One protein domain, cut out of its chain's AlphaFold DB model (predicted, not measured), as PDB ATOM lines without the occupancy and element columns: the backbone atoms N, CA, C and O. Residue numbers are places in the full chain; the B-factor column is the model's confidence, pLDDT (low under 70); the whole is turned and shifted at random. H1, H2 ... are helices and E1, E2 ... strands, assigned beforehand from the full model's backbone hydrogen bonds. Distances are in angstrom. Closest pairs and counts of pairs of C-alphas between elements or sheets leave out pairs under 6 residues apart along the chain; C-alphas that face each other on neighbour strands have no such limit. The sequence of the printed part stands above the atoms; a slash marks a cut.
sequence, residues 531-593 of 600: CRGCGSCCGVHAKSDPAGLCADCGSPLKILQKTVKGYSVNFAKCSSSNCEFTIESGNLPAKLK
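This is residues 531 to 593 of the 600 residues of an uncharacterized protein of Pseudomonas fluorescens (UniProt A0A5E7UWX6). The printed part has little regular structure: a two-strand hairpin, E1 and E2, runs along its longest axis, with loops and the short helix H1 toward the end away from the turn and the short helix H2 beside E2. It has 63 residues, 24 of them in named elements, in the order H1, E1, E2, H2; the class is mixed and the sheet antiparallel. It is compact, with a radius of gyration of the C-alphas of 11.4 A and spans of 36 by 26 by 16 A.

H1, residues 541 to 544, is apart from E2, residues 567 to 574, and from H2, residues 590 to 593. E1, residues 557 to 564, and E2 form an antiparallel hairpin at 150 degrees, with N 560 and O 571 within hydrogen-bond range at 2.8 A. Residues 572 to 573 of E2 also pair antiparallel with residues 582 to 583. The closest C-alphas of E2 and H2, those of Asn 570 and Lys 593, are 5.6 A apart. Both helices are too short for an O i to N i+4 pair; of one O i to N i+3 pair each, H1 has 0 within range and H2 has 1.

H1 begins at C-alpha 541, (-2.219, -20.044, -9.548), and is 4.9 A long. E1 measures 20.9 A, E2 22.7 A and H2 5.1 A, ending at C-alpha 593, (3.584, -21.186, 8.274).

The C-alphas farthest apart, Val 540 and Lys 565, are 36.5 A apart. The printed part has no cut; the links H1 to E1 and E2 to H2 are long. Residues 589 to 591 and 593 have pLDDT under 70.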
ATOM      1  N   CYS A 531     -10.547 -20.468  -2.284       88.50
ATOM      2  CA  CYS A 531     -10.754 -20.945  -0.924       88.50
ATOM      3  C   CYS A 531     -10.492 -19.835   0.099       88.50
ATOM      4  O   CYS A 531      -9.367 -19.358   0.225       88.50
ATOM      5  N   ARG A 532     -11.494 -19.503   0.919       88.69
ATOM      6  CA  ARG A 532     -11.348 -18.517   2.003       88.69
ATOM      7  C   ARG A 532     -10.383 -18.948   3.109       88.69
ATOM      8  O   ARG A 532      -9.843 -18.105   3.807       88.69
ATOM      9  N   GLY A 533     -10.144 -20.250   3.258       86.25
ATOM     10  CA  GLY A 533      -9.235 -20.780   4.273       86.25
ATOM     11  C   GLY A 533      -7.752 -20.685   3.915       86.25
ATOM     12  O   GLY A 533      -6.935 -20.496   4.805       86.25
ATOM     13  N   CYS A 534      -7.389 -20.834   2.635       85.31
ATOM     14  CA  CYS A 534      -5.978 -20.913   2.217       85.31
ATOM     15  C   CYS A 534      -5.635 -20.155   0.924       85.31
ATOM     16  O   CYS A 534      -4.515 -20.273   0.434       85.31
ATOM     17  N   GLY A 535      -6.596 -19.457   0.313       88.25
ATOM     18  CA  GLY A 535      -6.423 -18.728  -0.947       88.25
ATOM     19  C   GLY A 535      -6.216 -19.601  -2.192       88.25
ATOM     20  O   GLY A 535      -6.006 -19.080  -3.285       88.25
ATOM     21  N   SER A 536      -6.251 -20.933  -2.074       87.94
ATOM     22  CA  SER A 536      -6.056 -21.835  -3.217       87.94
ATOM     23  C   SER A 536      -7.284 -21.880  -4.136       87.94
ATOM     24  O   SER A 536      -8.418 -21.814  -3.660       87.94
ATOM     25  N   CYS A 537      -7.064 -22.029  -5.446       86.12
ATOM     26  CA  CYS A 537      -8.130 -22.130  -6.451       86.12
ATOM     27  C   CYS A 537      -7.835 -23.162  -7.559       86.12
ATOM     28  O   CYS A 537      -8.657 -24.040  -7.817       86.12
ATOM     29  N   CYS A 538      -6.669 -23.095  -8.213       81.56
ATOM     30  CA  CYS A 538      -6.281 -24.008  -9.290       81.56
ATOM     31  C   CYS A 538      -4.759 -24.227  -9.356       81.56
ATOM     32  O   CYS A 538      -3.982 -23.502  -8.735       81.56
ATOM     33  N   GLY A 539      -4.329 -25.233 -10.125       77.12
ATOM     34  CA  GLY A 539      -2.912 -25.595 -10.258       77.12
ATOM     35  C   GLY A 539      -2.044 -24.542 -10.961       77.12
ATOM     36  O   GLY A 539      -0.843 -24.508 -10.721       77.12
ATOM     37  N   VAL A 540      -2.642 -23.672 -11.786       83.62
ATOM     38  CA  VAL A 540      -1.938 -22.552 -12.439       83.62
ATOM     39  C   VAL A 540      -1.528 -21.519 -11.388       83.62
ATOM     40  O   VAL A 540      -0.338 -21.273 -11.205       83.62
ATOM     41  N   HIS A 541      -2.492 -21.020 -10.608       87.00
ATOM     42  CA  HIS A 541      -2.219 -20.044  -9.548       87.00
ATOM     43  C   HIS A 541      -1.418 -20.626  -8.383       87.00
ATOM     44  O   HIS A 541      -0.703 -19.899  -7.712       87.00
ATOM     45  N   ALA A 542      -1.449 -21.943  -8.162       80.25
ATOM     46  CA  ALA A 542      -0.551 -22.569  -7.192       80.25
ATOM     47  C   ALA A 542       0.944 -22.378  -7.538       80.25
ATOM     48  O   ALA A 542       1.782 -22.482  -6.640       80.25
ATOM     49  N   LYS A 543       1.268 -22.113  -8.816       82.06
ATOM     50  CA  LYS A 543       2.626 -21.822  -9.302       82.06
ATOM     51  C   LYS A 543       2.908 -20.320  -9.385       82.06
ATOM     52  O   LYS A 543       3.956 -19.903  -8.909       82.06
ATOM     53  N   SER A 544       2.005 -19.529  -9.976       85.75
ATOM     54  CA  SER A 544       2.205 -18.077 -10.151       85.75
ATOM     55  C   SER A 544       2.024 -17.284  -8.859       85.75
ATOM     56  O   SER A 544       2.732 -16.309  -8.636       85.75
ATOM     57  N   ASP A 545       1.131 -17.741  -7.979       86.88
ATOM     58  CA  ASP A 545       0.753 -17.072  -6.736       86.88
ATOM     59  C   ASP A 545       0.858 -18.065  -5.566       86.88
ATOM     60  O   ASP A 545      -0.152 -18.548  -5.041       86.88
ATOM     61  N   PRO A 546       2.080 -18.416  -5.117       81.00
ATOM     62  CA  PRO A 546       2.283 -19.472  -4.125       81.00
ATOM     63  C   PRO A 546       1.582 -19.220  -2.783       81.00
ATOM     64  O   PRO A 546       1.282 -20.183  -2.071       81.00
ATOM     65  N   ALA A 547       1.325 -17.946  -2.459       84.50
ATOM     66  CA  ALA A 547       0.582 -17.486  -1.287       84.50
ATOM     67  C   ALA A 547      -0.949 -17.586  -1.440       84.50
ATOM     68  O   ALA A 547      -1.665 -17.480  -0.447       84.50
ATOM     69  N   GLY A 548      -1.447 -17.834  -2.654       88.50
ATOM     70  CA  GLY A 548      -2.866 -17.888  -2.994       88.50
ATOM     71  C   GLY A 548      -3.444 -16.543  -3.434       88.50
ATOM     72  O   GLY A 548      -2.761 -15.519  -3.475       88.50
ATOM     73  N   LEU A 549      -4.733 -16.560  -3.761       92.06
ATOM     74  CA  LEU A 549      -5.519 -15.389  -4.136       92.06
ATOM     75  C   LEU A 549      -6.501 -15.020  -3.019       92.06
ATOM     76  O   LEU A 549      -6.910 -15.858  -2.216       92.06
ATOM     77  N   CYS A 550      -6.891 -13.752  -2.974       92.50
ATOM     78  CA  CYS A 550      -7.883 -13.242  -2.043       92.50
ATOM     79  C   CYS A 550      -9.274 -13.785  -2.385       92.50
ATOM     80  O   CYS A 550      -9.743 -13.645  -3.515       92.50
ATOM     81  N   ALA A 551      -9.958 -14.364  -1.399       90.50
ATOM     82  CA  ALA A 551     -11.294 -14.919  -1.601       90.50
ATOM     83  C   ALA A 551     -12.382 -13.842  -1.757       90.50
ATOM     84  O   ALA A 551     -13.450 -14.136  -2.287       90.50
ATOM     85  N   ASP A 552     -12.109 -12.604  -1.340       92.00
ATOM     86  CA  ASP A 552     -13.085 -11.513  -1.387       92.00
ATOM     87  C   ASP A 552     -12.972 -10.687  -2.684       92.00
ATOM     88  O   ASP A 552     -13.994 -10.274  -3.220       92.00
ATOM     89  N   CYS A 553     -11.764 -10.489  -3.236       92.12
ATOM     90  CA  CYS A 553     -11.557  -9.647  -4.430       92.12
ATOM     91  C   CYS A 553     -10.697 -10.265  -5.548       92.12
ATOM     92  O   CYS A 553     -10.511  -9.645  -6.590       92.12
ATOM     93  N   GLY A 554     -10.134 -11.461  -5.350       91.75
ATOM     94  CA  GLY A 554      -9.338 -12.163  -6.361       91.75
ATOM     95  C   GLY A 554      -7.888 -11.694  -6.509       91.75
ATOM     96  O   GLY A 554      -7.114 -12.365  -7.184       91.75
ATOM     97  N   SER A 555      -7.486 -10.593  -5.863       94.00
ATOM     98  CA  SER A 555      -6.100 -10.104  -5.917       94.00
ATOM     99  C   SER A 555      -5.116 -11.051  -5.212       94.00
ATOM    100  O   SER A 555      -5.511 -11.721  -4.253       94.00
ATOM    101  N   PRO A 556      -3.828 -11.084  -5.605       93.81
ATOM    102  CA  PRO A 556      -2.820 -11.925  -4.956       93.81
ATOM    103  C   PRO A 556      -2.710 -11.688  -3.444       93.81
ATOM    104  O   PRO A 556      -2.903 -10.570  -2.954       93.81
ATOM    105  N   LEU A 557      -2.384 -12.734  -2.688       92.56
ATOM    106  CA  LEU A 557      -2.063 -12.626  -1.267       92.56
ATOM    107  C   LEU A 557      -0.566 -12.366  -1.066       92.56
ATOM    108  O   LEU A 557       0.278 -12.939  -1.750       92.56
ATOM    109  N   LYS A 558      -0.229 -11.526  -0.087       92.12
ATOM    110  CA  LYS A 558       1.142 -11.287   0.381       92.12
ATOM    111  C   LYS A 558       1.333 -11.940   1.741       92.12
ATOM    112  O   LYS A 558       0.468 -11.809   2.605       92.12
ATOM    113  N   ILE A 559       2.464 -12.611   1.939       90.19
ATOM    114  CA  ILE A 559       2.854 -13.128   3.252       90.19
ATOM    115  C   ILE A 559       3.527 -12.006   4.036       90.19
ATOM    116  O   ILE A 559       4.448 -11.362   3.543       90.19
ATOM    117  N   LEU A 560       3.038 -11.773   5.246       89.69
ATOM    118  CA  LEU A 560       3.527 -10.788   6.197       89.69
ATOM    119  C   LEU A 560       3.862 -11.493   7.512       89.69
ATOM    120  O   LEU A 560       3.333 -12.563   7.809       89.69
ATOM    121  N   GLN A 561       4.726 -10.884   8.316       89.50
ATOM    122  CA  GLN A 561       5.188 -11.441   9.584       89.50
ATOM    123  C   GLN A 561       4.699 -10.571  10.740       89.50
ATOM    124  O   GLN A 561       4.709  -9.344  10.648       89.50
ATOM    125  N   LYS A 562       4.262 -11.202  11.831       86.19
ATOM    126  CA  LYS A 562       3.945 -10.525  13.094       86.19
ATOM    127  C   LYS A 562       4.559 -11.272  14.274       86.19
ATOM    128  O   LYS A 562       4.696 -12.494  14.231       86.19
ATOM    129  N   THR A 563       4.895 -10.544  15.333       83.56
ATOM    130  CA  THR A 563       5.414 -11.124  16.578       83.56
ATOM    131  C   THR A 563       4.263 -11.373  17.545       83.56
ATOM    132  O   THR A 563       3.543 -10.446  17.910       83.56
ATOM    133  N   VAL A 564       4.085 -12.621  17.974       78.56
ATOM    134  CA  VAL A 564       3.069 -13.026  18.953       78.56
ATOM    135  C   VAL A 564       3.768 -13.782  20.077       78.56
ATOM    136  O   VAL A 564       4.367 -14.826  19.839       78.56
ATOM    137  N   LYS A 565       3.701 -13.256  21.309       77.62
ATOM    138  CA  LYS A 565       4.308 -13.873  22.508       77.62
ATOM    139  C   LYS A 565       5.799 -14.235  22.338       77.62
ATOM    140  O   LYS A 565       6.224 -15.301  22.761       77.62
ATOM    141  N   GLY A 566       6.574 -13.368  21.682       79.06
ATOM    142  CA  GLY A 566       8.011 -13.576  21.445       79.06
ATOM    143  C   GLY A 566       8.359 -14.447  20.230       79.06
ATOM    144  O   GLY A 566       9.531 -14.541  19.881       79.06
ATOM    145  N   TYR A 567       7.369 -15.020  19.536       77.00
ATOM    146  CA  TYR A 567       7.581 -15.828  18.334       77.00
ATOM    147  C   TYR A 567       7.145 -15.086  17.071       77.00
ATOM    148  O   TYR A 567       6.110 -14.418  17.044       77.00
ATOM    149  N   SER A 568       7.927 -15.239  16.006       81.44
ATOM    150  CA  SER A 568       7.584 -14.746  14.673       81.44
ATOM    151  C   SER A 568       6.632 -15.703  13.966       81.44
ATOM    152  O   SER A 568       6.968 -16.869  13.762       81.44
ATOM    153  N   VAL A 569       5.465 -15.206  13.559       84.06
ATOM    154  CA  VAL A 569       4.464 -15.984  12.823       84.06
ATOM    155  C   VAL A 569       4.088 -15.298  11.511       84.06
ATOM    156  O   VAL A 569       3.883 -14.083  11.462       84.06
ATOM    157  N   ASN A 570       3.968 -16.091  10.446       88.50
ATOM    158  CA  ASN A 570       3.513 -15.616   9.140       88.50
ATOM    159  C   ASN A 570       1.982 -15.535   9.095       88.50
ATOM    160  O   ASN A 570       1.306 -16.409   9.629       88.50
ATOM    161  N   PHE A 571       1.427 -14.539   8.413       89.81
ATOM    162  CA  PHE A 571       0.015 -14.447   8.028       89.81
ATOM    163  C   PHE A 571      -0.081 -13.961   6.576       89.81
ATOM    164  O   PHE A 571       0.851 -13.336   6.074       89.81
ATOM    165  N   ALA A 572      -1.178 -14.249   5.877       90.81
ATOM    166  CA  ALA A 572      -1.402 -13.701   4.539       90.81
ATOM    167  C   ALA A 572      -2.358 -12.507   4.597       90.81
ATOM    168  O   ALA A 572      -3.339 -12.542   5.337       90.81
ATOM    169  N   LYS A 573      -2.105 -11.472   3.795       93.44
ATOM    170  CA  LYS A 573      -2.997 -10.319   3.607       93.44
ATOM    171  C   LYS A 573      -3.216 -10.057   2.123       93.44
ATOM    172  O   LYS A 573      -2.303 -10.242   1.319       93.44
ATOM    173  N   CYS A 574      -4.419  -9.628   1.754       94.12
ATOM    174  CA  CYS A 574      -4.699  -9.183   0.396       94.12
ATOM    175  C   CYS A 574      -3.751  -8.050  -0.028       94.12
ATOM    176  O   CYS A 574      -3.450  -7.142   0.743       94.12
ATOM    177  N   SER A 575      -3.267  -8.116  -1.268       93.00
ATOM    178  CA  SER A 575      -2.428  -7.070  -1.864       93.00
ATOM    179  C   SER A 575      -3.191  -5.807  -2.272       93.00
ATOM    180  O   SER A 575      -2.551  -4.777  -2.473       93.00
ATOM    181  N   SER A 576      -4.518  -5.879  -2.404       92.81
ATOM    182  CA  SER A 576      -5.363  -4.731  -2.741       92.81
ATOM    183  C   SER A 576      -5.552  -3.823  -1.527       92.81
ATOM    184  O   SER A 576      -5.915  -4.294  -0.451       92.81
ATOM    185  N   SER A 577      -5.355  -2.515  -1.709       86.88
ATOM    186  CA  SER A 577      -5.544  -1.500  -0.661       86.88
ATOM    187  C   SER A 577      -6.984  -1.415  -0.153       86.88
ATOM    188  O   SER A 577      -7.209  -0.985   0.972       86.88
ATOM    189  N   ASN A 578      -7.949  -1.849  -0.967       91.31
ATOM    190  CA  ASN A 578      -9.380  -1.738  -0.682       91.31
ATOM    191  C   ASN A 578      -9.969  -3.054  -0.144       91.31
ATOM    192  O   ASN A 578     -11.182  -3.242  -0.160       91.31
ATOM    193  N   CYS A 579      -9.123  -4.002   0.272       91.88
ATOM    194  CA  CYS A 579      -9.554  -5.301   0.771       91.88
ATOM    195  C   CYS A 579      -8.795  -5.679   2.046       91.88
ATOM    196  O   CYS A 579      -7.577  -5.847   2.046       91.88
ATOM    197  N   GLU A 580      -9.534  -5.877   3.135       92.44
ATOM    198  CA  GLU A 580      -8.968  -6.213   4.446       92.44
ATOM    199  C   GLU A 580      -8.805  -7.720   4.681       92.44
ATOM    200  O   GLU A 580      -8.460  -8.149   5.779       92.44
ATOM    201  N   PHE A 581      -9.038  -8.542   3.657       91.81
ATOM    202  CA  PHE A 581      -8.980  -9.991   3.780       91.81
ATOM    203  C   PHE A 581      -7.601 -10.479   4.255       91.81
ATOM    204  O   PHE A 581      -6.561 -10.155   3.664       91.81
ATOM    205  N   THR A 582      -7.605 -11.313   5.296       91.25
ATOM    206  CA  THR A 582      -6.412 -11.926   5.887       91.25
ATOM    207  C   THR A 582      -6.608 -13.419   6.153       91.25
ATOM    208  O   THR A 582      -7.719 -13.901   6.371       91.25
ATOM    209  N   ILE A 583      -5.499 -14.163   6.150       88.81
ATOM    210  CA  ILE A 583      -5.429 -15.561   6.582       88.81
ATOM    211  C   ILE A 583      -4.427 -15.650   7.726       88.81
ATOM    212  O   ILE A 583      -3.230 -15.420   7.548       88.81
ATOM    213  N   GLU A 584      -4.929 -16.000   8.904       86.50
ATOM    214  CA  GLU A 584      -4.124 -16.182  10.108       86.50
ATOM    215  C   GLU A 584      -3.144 -17.357   9.991       86.50
ATOM    216  O   GLU A 584      -3.398 -18.344   9.299       86.50
ATOM    217  N   SER A 585      -2.042 -17.278  10.742       80.50
ATOM    218  CA  SER A 585      -0.925 -18.234  10.682       80.50
ATOM    219  C   SER A 585      -1.341 -19.702  10.817       80.50
ATOM    220  O   SER A 585      -0.880 -20.568  10.072       80.50
ATOM    221  N   GLY A 586      -2.283 -19.989  11.721       73.38
ATOM    222  CA  GLY A 586      -2.798 -21.344  11.943       73.38
ATOM    223  C   GLY A 586      -3.440 -21.978  10.702       73.38
ATOM    224  O   GLY A 586      -3.370 -23.199  10.541       73.38
ATOM    225  N   ASN A 587      -3.987 -21.149   9.808       71.75
ATOM    226  CA  ASN A 587      -4.722 -21.552   8.609       71.75
ATOM    227  C   ASN A 587      -3.875 -21.489   7.331       71.75
ATOM    228  O   ASN A 587      -4.327 -21.932   6.273       71.75
ATOM    229  N   LEU A 588      -2.641 -20.983   7.413       76.00
ATOM    230  CA  LEU A 588      -1.728 -21.013   6.279       76.00
ATOM    231  C   LEU A 588      -1.323 -22.455   5.932       76.00
ATOM    232  O   LEU A 588      -1.171 -23.296   6.818       76.00
ATOM    233  N   PRO A 589      -1.083 -22.761   4.649       66.75
ATOM    234  CA  PRO A 589      -0.368 -23.964   4.229       66.75
ATOM    235  C   PRO A 589       0.923 -24.183   5.027       66.75
ATOM    236  O   PRO A 589       1.652 -23.224   5.256       66.75
ATOM    237  N   ALA A 590       1.265 -25.429   5.380       67.25
ATOM    238  CA  ALA A 590       2.474 -25.745   6.162       67.25
ATOM    239  C   ALA A 590       3.757 -25.118   5.579       67.25
ATOM    240  O   ALA A 590       4.555 -24.549   6.316       67.25
ATOM    241  N   LYS A 591       3.889 -25.113   4.244       65.19
ATOM    242  CA  LYS A 591       4.999 -24.477   3.512       65.19
ATOM    243  C   LYS A 591       5.112 -22.952   3.709       65.19
ATOM    244  O   LYS A 591       6.124 -22.374   3.343       65.19
ATOM    245  N   LEU A 592       4.063 -22.298   4.216       72.69
ATOM    246  CA  LEU A 592       3.967 -20.847   4.425       72.69
ATOM    247  C   LEU A 592       3.889 -20.463   5.913       72.69
ATOM    248  O   LEU A 592       3.954 -19.276   6.228       72.69
ATOM    249  N   LYS A 593       3.740 -21.436   6.828       68.62
ATOM    250  CA  LYS A 593       3.584 -21.186   8.274       68.62
ATOM    251  C   LYS A 593       4.855 -20.658   8.930       68.62
ATOM    252  O   LYS A 593       4.763 -19.834   9.837       68.62
TER     253      LYS A 593